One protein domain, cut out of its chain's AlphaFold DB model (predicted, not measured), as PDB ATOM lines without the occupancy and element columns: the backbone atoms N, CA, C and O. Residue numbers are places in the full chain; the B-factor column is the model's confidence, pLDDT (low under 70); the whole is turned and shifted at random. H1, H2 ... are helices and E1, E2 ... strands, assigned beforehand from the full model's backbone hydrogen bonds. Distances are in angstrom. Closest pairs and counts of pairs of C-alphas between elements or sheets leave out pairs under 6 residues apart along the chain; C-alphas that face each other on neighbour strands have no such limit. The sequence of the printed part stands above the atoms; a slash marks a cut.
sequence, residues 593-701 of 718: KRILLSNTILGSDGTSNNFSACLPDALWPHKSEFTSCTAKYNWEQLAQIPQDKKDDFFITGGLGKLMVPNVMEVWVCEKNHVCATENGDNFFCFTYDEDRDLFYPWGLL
ATOM      1  N   LYS A 593     144.521 127.180 156.815       90.94
ATOM      2  CA  LYS A 593     144.056 125.907 156.263       90.94
ATOM      3  C   LYS A 593     145.005 124.780 156.636       90.94
ATOM      4  O   LYS A 593     146.226 124.944 156.644       90.94
ATOM      5  N   ARG A 594     144.436 123.606 156.922       90.44
ATOM      6  CA  ARG A 594     145.203 122.392 157.219       90.44
ATOM      7  C   ARG A 594     145.682 121.744 155.926       90.44
ATOM      8  O   ARG A 594     144.858 121.190 155.201       90.44
ATOM      9  N   ILE A 595     146.990 121.722 155.682       87.88
ATOM     10  CA  ILE A 595     147.600 120.904 154.628       87.88
ATOM     11  C   ILE A 595     147.997 119.548 155.195       87.88
ATOM     12  O   ILE A 595     148.497 119.454 156.316       87.88
ATOM     13  N   LEU A 596     147.757 118.499 154.416       87.62
ATOM     14  CA  LEU A 596     148.295 117.169 154.664       87.62
ATOM     15  C   LEU A 596     149.464 116.985 153.706       87.62
ATOM     16  O   LEU A 596     149.261 116.857 152.499       87.62
ATOM     17  N   LEU A 597     150.681 117.019 154.241       80.94
ATOM     18  CA  LEU A 597     151.868 116.716 153.463       80.94
ATOM     19  C   LEU A 597     152.098 115.210 153.493       80.94
ATOM     20  O   LEU A 597     152.487 114.636 154.512       80.94
ATOM     21  N   SER A 598     151.890 114.572 152.347       72.81
ATOM     22  CA  SER A 598     152.287 113.187 152.109       72.81
ATOM     23  C   SER A 598     153.794 113.133 151.861       72.81
ATOM     24  O   SER A 598     154.241 112.859 150.746       72.81
ATOM     25  N   ASN A 599     154.601 113.455 152.874       61.41
ATOM     26  CA  ASN A 599     156.044 113.337 152.737       61.41
ATOM     27  C   ASN A 599     156.387 111.851 152.649       61.41
ATOM     28  O   ASN A 599     156.359 111.121 153.635       61.41
ATOM     29  N   THR A 600     156.729 111.397 151.443       53.47
ATOM     30  CA  THR A 600     157.246 110.041 151.216       53.47
ATOM     31  C   THR A 600     158.727 109.998 151.596       53.47
ATOM     32  O   THR A 600     159.566 109.489 150.858       53.47
ATOM     33  N   ILE A 601     159.081 110.581 152.741       54.81
ATOM     34  CA  ILE A 601     160.370 110.317 153.357       54.81
ATOM     35  C   ILE A 601     160.172 108.961 154.019       54.81
ATOM     36  O   ILE A 601     159.561 108.861 155.082       54.81
ATOM     37  N   LEU A 602     160.588 107.901 153.321       44.16
ATOM     38  CA  LEU A 602     160.691 106.556 153.878       44.16
ATOM     39  C   LEU A 602     161.650 106.634 155.071       44.16
ATOM     40  O   LEU A 602     162.859 106.470 154.918       44.16
ATOM     41  N   GLY A 603     161.109 106.916 156.255       48.94
ATOM     42  CA  GLY A 603     161.790 106.608 157.501       48.94
ATOM     43  C   GLY A 603     162.181 105.132 157.469       48.94
ATOM     44  O   GLY A 603     161.483 104.315 156.859       48.94
ATOM     45  N   SER A 604     163.298 104.791 158.107       57.53
ATOM     46  CA  SER A 604     163.842 103.426 158.154       57.53
ATOM     47  C   SER A 604     162.819 102.354 158.553       57.53
ATOM     48  O   SER A 604     163.001 101.185 158.221       57.53
ATOM     49  N   ASP A 605     161.727 102.762 159.203       78.19
ATOM     50  CA  ASP A 605     160.730 101.892 159.823       78.19
ATOM     51  C   ASP A 605     159.471 101.688 158.957       78.19
ATOM     52  O   ASP A 605     158.545 100.984 159.354       78.19
ATOM     53  N   GLY A 606     159.407 102.280 157.757       76.06
ATOM     54  CA  GLY A 606     158.311 102.063 156.800       76.06
ATOM     55  C   GLY A 606     156.942 102.627 157.212       76.06
ATOM     56  O   GLY A 606     155.970 102.461 156.474       76.06
ATOM     57  N   THR A 607     156.835 103.312 158.354       73.06
ATOM     58  CA  THR A 607     155.611 103.991 158.798       73.06
ATOM     59  C   THR A 607     155.487 105.362 158.134       73.06
ATOM     60  O   THR A 607     156.320 106.241 158.359       73.06
ATOM     61  N   SER A 608     154.446 105.569 157.318       68.69
ATOM     62  CA  SER A 608     154.151 106.886 156.744       68.69
ATOM     63  C   SER A 608     153.570 107.806 157.819       68.69
ATOM     64  O   SER A 608     152.399 107.683 158.188       68.69
ATOM     65  N   ASN A 609     154.372 108.740 158.318       76.12
ATOM     66  CA  ASN A 609     153.876 109.787 159.202       76.12
ATOM     67  C   ASN A 609     153.249 110.885 158.337       76.12
ATOM     68  O   ASN A 609     153.953 111.645 157.675       76.12
ATOM     69  N   ASN A 610     151.917 110.946 158.317       82.75
ATOM     70  CA  ASN A 610     151.205 112.061 157.700       82.75
ATOM     71  C   ASN A 610     151.400 113.296 158.582       82.75
ATOM     72  O   ASN A 610     150.825 113.382 159.667       82.75
ATOM     73  N   PHE A 611     152.203 114.248 158.119       84.81
ATOM     74  CA  PHE A 611     152.358 115.528 158.795       84.81
ATOM     75  C   PHE A 611     151.222 116.460 158.364       84.81
ATOM     76  O   PHE A 611     151.079 116.774 157.179       84.81
ATOM     77  N   SER A 612     150.403 116.899 159.322       87.25
ATOM     78  CA  SER A 612     149.497 118.032 159.116       87.25
ATOM     79  C   SER A 612     150.146 119.339 159.557       87.25
ATOM     80  O   SER A 612     150.850 119.399 160.560       87.25
ATOM     81  N   ALA A 613     149.892 120.407 158.812       88.81
ATOM     82  CA  ALA A 613     150.343 121.751 159.140       88.81
ATOM     83  C   ALA A 613     149.218 122.755 158.889       88.81
ATOM     84  O   ALA A 613     148.442 122.580 157.951       88.81
ATOM     85  N   CYS A 614     149.134 123.802 159.707       91.06
ATOM     86  CA  CYS A 614     148.252 124.938 159.458       91.06
ATOM     87  C   CYS A 614     149.036 126.017 158.706       91.06
ATOM     88  O   CYS A 614     150.036 126.513 159.216       91.06
ATOM     89  N   LEU A 615     148.598 126.361 157.496       92.69
ATOM     90  CA  LEU A 615     149.182 127.418 156.665       92.69
ATOM     91  C   LEU A 615     148.229 128.606 156.579       92.69
ATOM     92  O   LEU A 615     147.034 128.369 156.393       92.69
ATOM     93  N   PRO A 616     148.727 129.852 156.612       92.38
ATOM     94  CA  PRO A 616     147.917 131.013 156.275       92.38
ATOM     95  C   PRO A 616     147.294 130.868 154.882       92.38
ATOM     96  O   PRO A 616     147.950 130.415 153.944       92.38
ATOM     97  N   ASP A 617     146.056 131.327 154.717       91.88
ATOM     98  CA  ASP A 617     145.303 131.235 153.459       91.88
ATOM     99  C   ASP A 617     146.040 131.815 152.242       91.88
ATOM    100  O   ASP A 617     145.911 131.301 151.133       91.88
ATOM    101  N   ALA A 618     146.840 132.863 152.447       91.94
ATOM    102  CA  ALA A 618     147.629 133.498 151.391       91.94
ATOM    103  C   ALA A 618     148.837 132.662 150.925       91.94
ATOM    104  O   ALA A 618     149.330 132.852 149.810       91.94
ATOM    105  N   LEU A 619     149.316 131.750 151.775       92.56
ATOM    106  CA  LEU A 619     150.420 130.828 151.486       92.56
ATOM    107  C   LEU A 619     149.912 129.447 151.055       92.56
ATOM    108  O   LEU A 619     150.701 128.566 150.719       92.56
ATOM    109  N   TRP A 620     148.593 129.253 151.046       91.31
ATOM    110  CA  TRP A 620     147.978 128.028 150.568       91.31
ATOM    111  C   TRP A 620     148.308 127.797 149.083       91.31
ATOM    112  O   TRP A 620     148.340 128.765 148.312       91.31
ATOM    113  N   PRO A 621     148.508 126.537 148.641       91.06
ATOM    114  CA  PRO A 621     148.683 126.232 147.230       91.06
ATOM    115  C   PRO A 621     147.569 126.880 146.406       91.06
ATOM    116  O   PRO A 621     146.385 126.608 146.625       91.06
ATOM    117  N   HIS A 622     147.935 127.720 145.434       85.50
ATOM    118  CA  HIS A 622     146.960 128.482 144.645       85.50
ATOM    119  C   HIS A 622     145.918 127.561 143.983       85.50
ATOM    120  O   HIS A 622     144.769 127.943 143.754       85.50
ATOM    121  N   LYS A 623     146.313 126.331 143.651       89.19
ATOM    122  CA  LYS A 623     145.416 125.308 143.130       89.19
ATOM    123  C   LYS A 623     145.563 124.025 143.933       89.19
ATOM    124  O   LYS A 623     146.670 123.654 144.310       89.19
ATOM    125  N   SER A 624     144.461 123.302 144.113       88.81
ATOM    126  CA  SER A 624     144.462 122.003 144.799       88.81
ATOM    127  C   SER A 624     145.336 120.959 144.101       88.81
ATOM    128  O   SER A 624     145.876 120.090 144.762       88.81
ATOM    129  N   GLU A 625     145.533 121.054 142.782       91.19
ATOM    130  CA  GLU A 625     146.433 120.161 142.031       91.19
ATOM    131  C   GLU A 625     147.911 120.305 142.430       91.19
ATOM    132  O   GLU A 625     148.720 119.422 142.164       91.19
ATOM    133  N   PHE A 626     148.272 121.400 143.100       93.19
ATOM    134  CA  PHE A 626     149.634 121.661 143.544       93.19
ATOM    135  C   PHE A 626     149.970 121.049 144.902       93.19
ATOM    136  O   PHE A 626     151.137 121.029 145.277       93.19
ATOM    137  N   THR A 627     148.996 120.509 145.638       92.00
ATOM    138  CA  THR A 627     149.244 119.948 146.977       92.00
ATOM    139  C   THR A 627     150.151 118.716 146.949       92.00
ATOM    140  O   THR A 627     150.745 118.383 147.965       92.00
ATOM    141  N   SER A 628     150.273 118.036 145.803       92.69
ATOM    142  CA  SER A 628     151.181 116.895 145.617       92.69
ATOM    143  C   SER A 628     152.591 117.291 145.164       92.69
ATOM    144  O   SER A 628     153.410 116.419 144.883       92.69
ATOM    145  N   CYS A 629     152.871 118.586 145.019       95.12
ATOM    146  CA  CYS A 629     154.167 119.072 144.569       95.12
ATOM    147  C   CYS A 629     155.156 119.128 145.730       95.12
ATOM    148  O   CYS A 629     154.890 119.761 146.746       95.12
ATOM    149  N   THR A 630     156.319 118.515 145.544       96.06
ATOM    150  CA  THR A 630     157.409 118.482 146.526       96.06
ATOM    151  C   THR A 630     158.645 119.143 145.936       96.06
ATOM    152  O   THR A 630     158.984 118.837 144.794       96.06
ATOM    153  N   ALA A 631     159.325 120.004 146.697       96.38
ATOM    154  CA  ALA A 631     160.587 120.599 146.261       96.38
ATOM    155  C   ALA A 631     161.634 119.510 145.989       96.38
ATOM    156  O   ALA A 631     161.667 118.476 146.663       96.38
ATOM    157  N   LYS A 632     162.479 119.723 144.979       96.19
ATOM    158  CA  LYS A 632     163.515 118.756 144.602       96.19
ATOM    159  C   LYS A 632     164.709 118.807 145.552       96.19
ATOM    160  O   LYS A 632     165.389 117.794 145.719       96.19
ATOM    161  N   TYR A 633     164.975 119.980 146.118       95.50
ATOM    162  CA  TYR A 633     166.101 120.238 147.007       95.50
ATOM    163  C   TYR A 633     165.608 120.711 148.376       95.50
ATOM    164  O   TYR A 633     164.623 121.443 148.457       95.50
ATOM    165  N   ASN A 634     166.306 120.318 149.444       95.62
ATOM    166  CA  ASN A 634     166.135 120.953 150.757       95.62
ATOM    167  C   ASN A 634     166.937 122.272 150.835       95.62
ATOM    168  O   ASN A 634     167.706 122.597 149.920       95.62
ATOM    169  N   TRP A 635     166.763 123.045 151.910       95.50
ATOM    170  CA  TRP A 635     167.401 124.359 152.034       95.50
ATOM    171  C   TRP A 635     168.934 124.270 152.040       95.50
ATOM    172  O   TRP A 635     169.610 125.021 151.334       95.50
ATOM    173  N   GLU A 636     169.496 123.285 152.747       96.25
ATOM    174  CA  GLU A 636     170.941 123.031 152.791       96.25
ATOM    175  C   GLU A 636     171.529 122.750 151.399       96.25
ATOM    176  O   GLU A 636     172.584 123.276 151.037       96.25
ATOM    177  N   GLN A 637     170.837 121.951 150.584       96.06
ATOM    178  CA  GLN A 637     171.247 121.646 149.214       96.06
ATOM    179  C   GLN A 637     171.174 122.881 148.314       96.06
ATOM    180  O   GLN A 637     172.076 123.086 147.499       96.06
ATOM    181  N   LEU A 638     170.148 123.725 148.466       95.88
ATOM    182  CA  LEU A 638     170.040 124.991 147.733       95.88
ATOM    183  C   LEU A 638     171.168 125.960 148.110       95.88
ATOM    184  O   LEU A 638     171.732 126.626 147.235       95.88
ATOM    185  N   ALA A 639     171.541 126.008 149.391       95.62
ATOM    186  CA  ALA A 639     172.635 126.837 149.889       95.62
ATOM    187  C   ALA A 639     174.004 126.412 149.328       95.62
ATOM    188  O   ALA A 639     174.861 127.265 149.089       95.62
ATOM    189  N   GLN A 640     174.195 125.116 149.054       96.88
ATOM    190  CA  GLN A 640     175.427 124.567 148.477       96.88
ATOM    191  C   GLN A 640     175.576 124.814 146.964       96.88
ATOM    192  O   GLN A 640     176.665 124.612 146.419       96.88
ATOM    193  N   ILE A 641     174.523 125.250 146.259       94.06
ATOM    194  CA  ILE A 641     174.609 125.548 144.822       94.06
ATOM    195  C   ILE A 641     175.468 126.811 144.614       94.06
ATOM    196  O   ILE A 641     175.146 127.867 145.169       94.06
ATOM    197  N   PRO A 642     176.537 126.752 143.788       95.94
ATOM    198  CA  PRO A 642     177.374 127.911 143.487       95.94
ATOM    199  C   PRO A 642     176.559 129.106 142.977       95.94
ATOM    200  O   PRO A 642     175.658 128.941 142.153       95.94
ATOM    201  N   GLN A 643     176.884 130.313 143.452       91.81
ATOM    202  CA  GLN A 643     176.122 131.536 143.161       91.81
ATOM    203  C   GLN A 643     175.981 131.812 141.653       91.81
ATOM    204  O   GLN A 643     174.933 132.277 141.222       91.81
ATOM    205  N   ASP A 644     176.995 131.474 140.848       93.69
ATOM    206  CA  ASP A 644     177.003 131.618 139.385       93.69
ATOM    207  C   ASP A 644     176.019 130.682 138.668       93.69
ATOM    208  O   ASP A 644     175.719 130.889 137.495       93.69
ATOM    209  N   LYS A 645     175.508 129.665 139.369       93.81
ATOM    210  CA  LYS A 645     174.552 128.688 138.844       93.81
ATOM    211  C   LYS A 645     173.159 128.819 139.440       93.81
ATOM    212  O   LYS A 645     172.250 128.179 138.923       93.81
ATOM    213  N   LYS A 646     172.962 129.602 140.507       92.56
ATOM    214  CA  LYS A 646     171.660 129.677 141.193       92.56
ATOM    215  C   LYS A 646     170.540 130.068 140.232       92.56
ATOM    216  O   LYS A 646     169.588 129.306 140.121       92.56
ATOM    217  N   ASP A 647     170.734 131.123 139.442       89.81
ATOM    218  CA  ASP A 647     169.740 131.640 138.486       89.81
ATOM    219  C   ASP A 647     169.296 130.610 137.420       89.81
ATOM    220  O   ASP A 647     168.197 130.711 136.864       89.81
ATOM    221  N   ASP A 648     170.119 129.591 137.143       92.38
ATOM    222  CA  ASP A 648     169.779 128.507 136.215       92.38
ATOM    223  C   ASP A 648     168.870 127.439 136.844       92.38
ATOM    224  O   ASP A 648     168.134 126.761 136.119       92.38
ATOM    225  N   PHE A 649     168.908 127.283 138.171       94.19
ATOM    226  CA  PHE A 649     168.197 126.231 138.902       94.19
ATOM    227  C   PHE A 649     167.005 126.754 139.700       94.19
ATOM    228  O   PHE A 649     165.941 126.133 139.675       94.19
ATOM    229  N   PHE A 650     167.158 127.878 140.395       95.69
ATOM    230  CA  PHE A 650     166.124 128.432 141.254       95.69
ATOM    231  C   PHE A 650     166.256 129.949 141.418       95.69
ATOM    232  O   PHE A 650     167.300 130.546 141.188       95.69
ATOM    233  N   ILE A 651     165.170 130.572 141.851       95.31
ATOM    234  CA  ILE A 651     165.143 131.957 142.325       95.31
ATOM    235  C   ILE A 651     164.531 131.971 143.721       95.31
ATOM    236  O   ILE A 651     163.701 131.126 144.037       95.31
ATOM    237  N   THR A 652     164.935 132.910 144.563       96.25
ATOM    238  CA  THR A 652     164.434 133.020 145.937       96.25
ATOM    239  C   THR A 652     164.226 134.482 146.312       96.25
ATOM    240  O   THR A 652     164.810 135.373 145.689       96.25
ATOM    241  N   GLY A 653     163.375 134.731 147.301       95.69
ATOM    242  CA  GLY A 653     163.123 136.054 147.856       95.69
ATOM    243  C   GLY A 653     162.358 135.971 149.175       95.69
ATOM    244  O   GLY A 653     161.923 134.896 149.582       95.69
ATOM    245  N   GLY A 654     162.188 137.113 149.839       96.44
ATOM    246  CA  GLY A 654     161.362 137.206 151.045       96.44
ATOM    247  C   GLY A 654     159.865 137.240 150.726       96.44
ATOM    248  O   GLY A 654     159.453 137.729 149.668       96.44
ATOM    249  N   LEU A 655     159.040 136.757 151.656       95.69
ATOM    250  CA  LEU A 655     157.573 136.808 151.590       95.69
ATOM    251  C   LEU A 655     157.000 138.217 151.825       95.69
ATOM    252  O   LEU A 655     155.831 138.478 151.524       95.69
ATOM    253  N   GLY A 656     157.812 139.153 152.321       94.94
ATOM    254  CA  GLY A 656     157.417 140.546 152.531       94.94
ATOM    255  C   GLY A 656     156.233 140.650 153.492       94.94
ATOM    256  O   GLY A 656     156.307 140.199 154.625       94.94
ATOM    257  N   LYS A 657     155.105 141.207 153.035       92.88
ATOM    258  CA  LYS A 657     153.887 141.346 153.860       92.88
ATOM    259  C   LYS A 657     153.212 140.013 154.213       92.88
ATOM    260  O   LYS A 657     152.316 140.012 155.046       92.88
ATOM    261  N   LEU A 658     153.587 138.922 153.543       93.00
ATOM    262  CA  LEU A 658     153.081 137.573 153.818       93.00
ATOM    263  C   LEU A 658     154.002 136.777 154.751       93.00
ATOM    264  O   LEU A 658     153.758 135.595 154.977       93.00
ATOM    265  N   MET A 659     155.070 137.402 155.247       95.38
ATOM    266  CA  MET A 659     155.997 136.794 156.190       95.38
ATOM    267  C   MET A 659     155.291 136.469 157.507       95.38
ATOM    268  O   MET A 659     154.589 137.311 158.068       95.38
ATOM    269  N   VAL A 660     155.520 135.257 158.000       94.12
ATOM    270  CA  VAL A 660     155.185 134.842 159.361       94.12
ATOM    271  C   VAL A 660     156.509 134.741 160.120       94.12
ATOM    272  O   VAL A 660     157.269 133.815 159.834       94.12
ATOM    273  N   PRO A 661     156.809 135.682 161.035       93.25
ATOM    274  CA  PRO A 661     158.108 135.750 161.702       93.25
ATOM    275  C   PRO A 661     158.499 134.430 162.366       93.25
ATOM    276  O   PRO A 661     157.672 133.823 163.048       93.25
ATOM    277  N   ASN A 662     159.756 134.021 162.189       91.00
ATOM    278  CA  ASN A 662     160.349 132.782 162.710       91.00
ATOM    279  C   ASN A 662     159.687 131.478 162.231       91.00
ATOM    280  O   ASN A 662     159.956 130.419 162.793       91.00
ATOM    281  N   VAL A 663     158.791 131.532 161.241       94.31
ATOM    282  CA  VAL A 663     158.128 130.336 160.704       94.31
ATOM    283  C   VAL A 663     158.240 130.302 159.193       94.31
ATOM    284  O   VAL A 663     158.774 129.347 158.659       94.31
ATOM    285  N   MET A 664     157.754 131.319 158.479       95.81
ATOM    286  CA  MET A 664     157.783 131.364 157.015       95.81
ATOM    287  C   MET A 664     158.190 132.750 156.547       95.81
ATOM    288  O   MET A 664     157.365 133.667 156.495       95.81
ATOM    289  N   GLU A 665     159.453 132.895 156.165       96.44
ATOM    290  CA  GLU A 665     160.005 134.198 155.782       96.44
ATOM    291  C   GLU A 665     160.403 134.275 154.314       96.44
ATOM    292  O   GLU A 665     160.361 135.347 153.701       96.44
ATOM    293  N   VAL A 666     160.708 133.130 153.711       97.25
ATOM    294  CA  VAL A 666     161.288 133.050 152.374       97.25
ATOM    295  C   VAL A 666     160.498 132.121 151.462       97.25
ATOM    296  O   VAL A 666     159.820 131.180 151.880       97.25
ATOM    297  N   TRP A 667     160.590 132.397 150.167       97.69
ATOM    298  CA  TRP A 667     160.082 131.537 149.108       97.69
ATOM    299  C   TRP A 667     161.204 131.167 148.144       97.69
ATOM    300  O   TRP A 667     162.179 131.902 147.960       97.69
ATOM    301  N   VAL A 668     161.057 130.014 147.499       97.44
ATOM    302  CA  VAL A 668     161.982 129.495 146.489       97.44
ATOM    303  C   VAL A 668     161.170 129.021 145.302       97.44
ATOM    304  O   VAL A 668     160.210 128.279 145.474       97.44
ATOM    305  N   CYS A 669     161.548 129.408 144.089       97.31
ATOM    306  CA  CYS A 669     160.979 128.849 142.877       97.31
ATOM    307  C   CYS A 669     162.019 128.066 142.093       97.31
ATOM    308  O   CYS A 669     163.059 128.607 141.733       97.31
ATOM    309  N   GLU A 670     161.709 126.812 141.778       96.31
ATOM    310  CA  GLU A 670     162.561 125.915 141.002       96.31
ATOM    311  C   GLU A 670     162.213 125.988 139.512       96.31
ATOM    312  O   GLU A 670     161.039 125.944 139.115       96.31
ATOM    313  N   LYS A 671     163.240 126.084 138.664       94.75
ATOM    314  CA  LYS A 671     163.091 126.062 137.208       94.75
ATOM    315  C   LYS A 671     162.857 124.631 136.727       94.75
ATOM    316  O   LYS A 671     163.530 123.706 137.173       94.75
ATOM    317  N   ASN A 672     161.960 124.448 135.754       92.62
ATOM    318  CA  ASN A 672     161.635 123.137 135.169       92.62
ATOM    319  C   ASN A 672     161.126 122.103 136.192       92.62
ATOM    320  O   ASN A 672     161.346 120.901 136.028       92.62
ATOM    321  N   HIS A 673     160.456 122.558 137.250       95.00
ATOM    322  CA  HIS A 673     159.821 121.661 138.207       95.00
ATOM    323  C   HIS A 673     158.697 120.853 137.534       95.00
ATOM    324  O   HIS A 673     158.014 121.357 136.642       95.00
ATOM    325  N   VAL A 674     158.452 119.612 137.974       94.12
ATOM    326  CA  VAL A 674     157.420 118.738 137.370       94.12
ATOM    327  C   VAL A 674     156.021 119.357 137.434       94.12
ATOM    328  O   VAL A 674     155.215 119.170 136.526       94.12
ATOM    329  N   CYS A 675     155.759 120.182 138.448       94.88
ATOM    330  CA  CYS A 675     154.497 120.908 138.590       94.88
ATOM    331  C   CYS A 675     154.390 122.188 137.743       94.88
ATOM    332  O   CYS A 675     153.361 122.853 137.768       94.88
ATOM    333  N   ALA A 676     155.432 122.543 136.986       93.38
ATOM    334  CA  ALA A 676     155.420 123.655 136.034       93.38
ATOM    335  C   ALA A 676     155.154 123.212 134.579       93.38
ATOM    336  O   ALA A 676     155.277 124.018 133.657       93.38
ATOM    337  N   THR A 677     154.804 121.939 134.366       79.12
ATOM    338  CA  THR A 677     154.875 121.229 133.075       79.12
ATOM    339  C   THR A 677     154.030 121.801 131.938       79.12
ATOM    340  O   THR A 677     154.347 121.542 130.781       79.12
ATOM    341  N   GLU A 678     153.003 122.604 132.210       73.88
ATOM    342  CA  GLU A 678     152.104 123.073 131.147       73.88
ATOM    343  C   GLU A 678     152.602 124.305 130.381       73.88
ATOM    344  O   GLU A 678     152.032 124.648 129.351       73.88
ATOM    345  N   ASN A 679     153.667 124.980 130.825       63.84
ATOM    346  CA  ASN A 679     154.060 126.268 130.248       63.84
ATOM    347  C   ASN A 679     155.584 126.444 130.293       63.84
ATOM    348  O   ASN A 679     156.165 126.716 131.343       63.84
ATOM    349  N   GLY A 680     156.213 126.257 129.131       63.75
ATOM    350  CA  GLY A 680     157.635 125.962 128.914       63.75
ATOM    351  C   GLY A 680     158.697 127.009 129.272       63.75
ATOM    352  O   GLY A 680     159.677 127.092 128.553       63.75
ATOM    353  N   ASP A 681     158.544 127.754 130.361       66.12
ATOM    354  CA  ASP A 681     159.624 128.485 131.054       66.12
ATOM    355  C   ASP A 681     159.236 128.813 132.512       66.12
ATOM    356  O   ASP A 681     159.809 129.695 133.166       66.12
ATOM    357  N   ASN A 682     158.222 128.126 133.043       82.50
ATOM    358  CA  ASN A 682     157.667 128.472 134.336       82.50
ATOM    359  C   ASN A 682     158.494 127.881 135.474       82.50
ATOM    360  O   ASN A 682     158.867 126.708 135.490       82.50
ATOM    361  N   PHE A 683     158.749 128.731 136.459       94.88
ATOM    362  CA  PHE A 683     159.234 128.304 137.754       94.88
ATOM    363  C   PHE A 683     158.031 127.908 138.611       94.88
ATOM    364  O   PHE A 683     156.982 128.564 138.552       94.88
ATOM    365  N   PHE A 684     158.192 126.862 139.413       96.44
ATOM    366  CA  PHE A 684     157.218 126.491 140.433       96.44
ATOM    367  C   PHE A 684     157.753 126.893 141.801       96.44
ATOM    368  O   PHE A 684     158.888 126.563 142.128       96.44
ATOM    369  N   CYS A 685     156.952 127.628 142.558       97.25
ATOM    370  CA  CYS A 685     157.331 128.251 143.812       97.25
ATOM    371  C   CYS A 685     156.831 127.469 145.019       97.25
ATOM    372  O   CYS A 685     155.729 126.915 145.012       97.25
ATOM    373  N   PHE A 686     157.641 127.515 146.065       97.94
ATOM    374  CA  PHE A 686     157.413 126.954 147.378       97.94
ATOM    375  C   PHE A 686     157.652 128.035 148.430       97.94
ATOM    376  O   PHE A 686     158.524 128.888 148.247       97.94
ATOM    377  N   THR A 687     156.911 127.995 149.530       97.50
ATOM    378  CA  THR A 687     157.258 128.727 150.753       97.50
ATOM    379  C   THR A 687     158.063 127.812 151.657       97.50
ATOM    380  O   THR A 687     157.794 126.612 151.713       97.50
ATOM    381  N   TYR A 688     159.070 128.355 152.327       97.50
ATOM    382  CA  TYR A 688     159.918 127.589 153.227       97.50
ATOM    383  C   TYR A 688     159.498 127.842 154.670       97.50
ATOM    384  O   TYR A 688     159.277 128.988 155.059       97.50
ATOM    385  N   ASP A 689     159.348 126.760 155.420       96.38
ATOM    386  CA  ASP A 689     159.085 126.772 156.847       96.38
ATOM    387  C   ASP A 689     160.377 126.484 157.594       96.38
ATOM    388  O   ASP A 689     160.902 125.372 157.528       96.38
ATOM    389  N   GLU A 690     160.899 127.521 158.232       95.38
ATOM    390  CA  GLU A 690     162.230 127.546 158.830       95.38
ATOM    391  C   GLU A 690     162.298 126.734 160.124       95.38
ATOM    392  O   GLU A 690     163.335 126.142 160.409       95.38
ATOM    393  N   ASP A 691     161.189 126.649 160.865       94.81
ATOM    394  CA  ASP A 691     161.092 125.864 162.101       94.81
ATOM    395  C   ASP A 691     161.126 124.359 161.800       94.81
ATOM    396  O   ASP A 691     161.759 123.572 162.504       94.81
ATOM    397  N   ARG A 692     160.472 123.944 160.707       93.94
ATOM    398  CA  ARG A 692     160.351 122.524 160.338       93.94
ATOM    399  C   ARG A 692     161.317 122.059 159.253       93.94
ATOM    400  O   ARG A 692     161.343 120.859 158.987       93.94
ATOM    401  N   ASP A 693     162.064 122.967 158.628       95.19
ATOM    402  CA  ASP A 693     162.886 122.718 157.431       95.19
ATOM    403  C   ASP A 693     162.072 122.028 156.315       95.19
ATOM    404  O   ASP A 693     162.419 120.970 155.782       95.19
ATOM    405  N   LEU A 694     160.905 122.601 155.995       95.44
ATOM    406  CA  LEU A 694     159.967 122.037 155.017       95.44
ATOM    407  C   LEU A 694     159.542 123.052 153.957       95.44
ATOM    408  O   LEU A 694     159.226 124.201 154.245       95.44
ATOM    409  N   PHE A 695     159.442 122.584 152.713       96.81
ATOM    410  CA  PHE A 695     158.874 123.355 151.610       96.81
ATOM    411  C   PHE A 695     157.395 123.038 151.405       96.81
ATOM    412  O   PHE A 695     157.022 121.886 151.173       96.81
ATOM    413  N   TYR A 696     156.565 124.077 151.392       96.31
ATOM    414  CA  TYR A 696     155.149 123.990 151.052       96.31
ATOM    415  C   TYR A 696     154.909 124.468 149.621       96.31
ATOM    416  O   TYR A 696     155.401 125.532 149.241       96.31
ATOM    417  N   PRO A 697     154.161 123.717 148.795       96.94
ATOM    418  CA  PRO A 697     153.890 124.127 147.425       96.94
ATOM    419  C   PRO A 697     153.003 125.370 147.397       96.94
ATOM    420  O   PRO A 697     151.937 125.391 148.004       96.94
ATOM    421  N   TRP A 698     153.414 126.394 146.649       96.56
ATOM    422  CA  TRP A 698     152.699 127.670 146.602       96.56
ATOM    423  C   TRP A 698     152.013 127.889 145.251       96.56
ATOM    424  O   TRP A 698     150.800 128.098 145.178       96.56
ATOM    425  N   GLY A 699     152.757 127.768 144.149       95.31
ATOM    426  CA  GLY A 699     152.188 127.872 142.805       95.31
ATOM    427  C   GLY A 699     153.174 128.326 141.737       95.31
ATOM    428  O   GLY A 699     154.372 128.448 141.963       95.31
ATOM    429  N   LEU A 700     152.667 128.576 140.532       95.06
ATOM    430  CA  LEU A 700     153.490 129.041 139.414       95.06
ATOM    431  C   LEU A 700     153.947 130.486 139.635       95.06
ATOM    432  O   LEU A 700     153.137 131.352 139.964       95.06
ATOM    433  N   LEU A 701     155.214 130.775 139.334       93.94
ATOM    434  CA  LEU A 701     155.798 132.114 139.464       93.94
ATOM    435  C   LEU A 701     154.990 133.204 138.739       93.94
ATOM    436  O   LEU A 701     154.836 134.316 139.243       93.94
TER     437      LEU A 701
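What this domain is: This is residues 593 to 701 of the 718 residues of an uncharacterized protein of Guillardia theta (strain CCMP2712) (UniProt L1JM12). A strongly twisted sheet of four strands, E3 to E6, makes the body, and a two-stranded hairpin, E1 and E2, stands beyond its E6 edge. The short helix H1 packs on both E1 and E6, H2 and H3 graze the sheet, and residues 602 to 607 of the hairpin's loop stick out. The 109 printed residues hold three named helices and six named strands, in the order E1 E2 H1 H2 H3 E3 E4 E5 E6; the class is mixed. The whole is compact, with a radius of gyration of the C-alphas of 13.9 A and spans of 39 by 34 by 30 A.

How they stand to each other: Begin at E1, residues 593 to 597, an antiparallel hairpin with E2, residues 611 to 616; N 595 and O 613, 2.8 A apart, are within hydrogen-bond range. Next, H1, residues 624 to 628, touches E1, the closest C-alphas being Leu 597 and Thr 627, 7.7 A apart. H2, residues 635 to 639, and H3, residues 643 to 649, are only just apart, at 8.2 A. Then E3, residues 650 to 654, E4, residues 666 to 671, E5, residues 683 to 689, and E6, residues 694 to 700, form a meander, each strand the antiparallel neighbour of the one before; look for N 651 and O 669 at 2.9 A, N 686 and O 668 at 2.7 A, and N 696 and O 687 at 2.8 A, within hydrogen-bond range. H1 touches E6, the closest C-alphas being Thr 627 and Pro 697, 6.3 A apart, while H2 and H3 only graze the sheet, with residues 635 to 638 and 646 to 649. Every O i to N i+4 pair is within range in H2, but 0 of 1 in H1 and 0 of 3 in H3, where 1 of 2 and 3 of 4 O i to N i+3 pairs are.

Where its parts are: Find C-alpha 593 at (144.056, 125.907, 156.263), where E1 begins. E5 runs 19.2 A from C-alpha 683 at (159.234, 128.304, 137.754), and E6 runs 18.3 A to C-alpha 700 at (153.490, 129.041, 139.414).

The domain as a whole: The C-alphas farthest apart, Asp 605 and Lys 657, are 40.5 A apart, and the printed part has no cut. The links E1 to E2, E3 to E4 and E4 to E5 are long. Look for pLDDT under 70 at residues 599 to 604, 608 and 679 to 681.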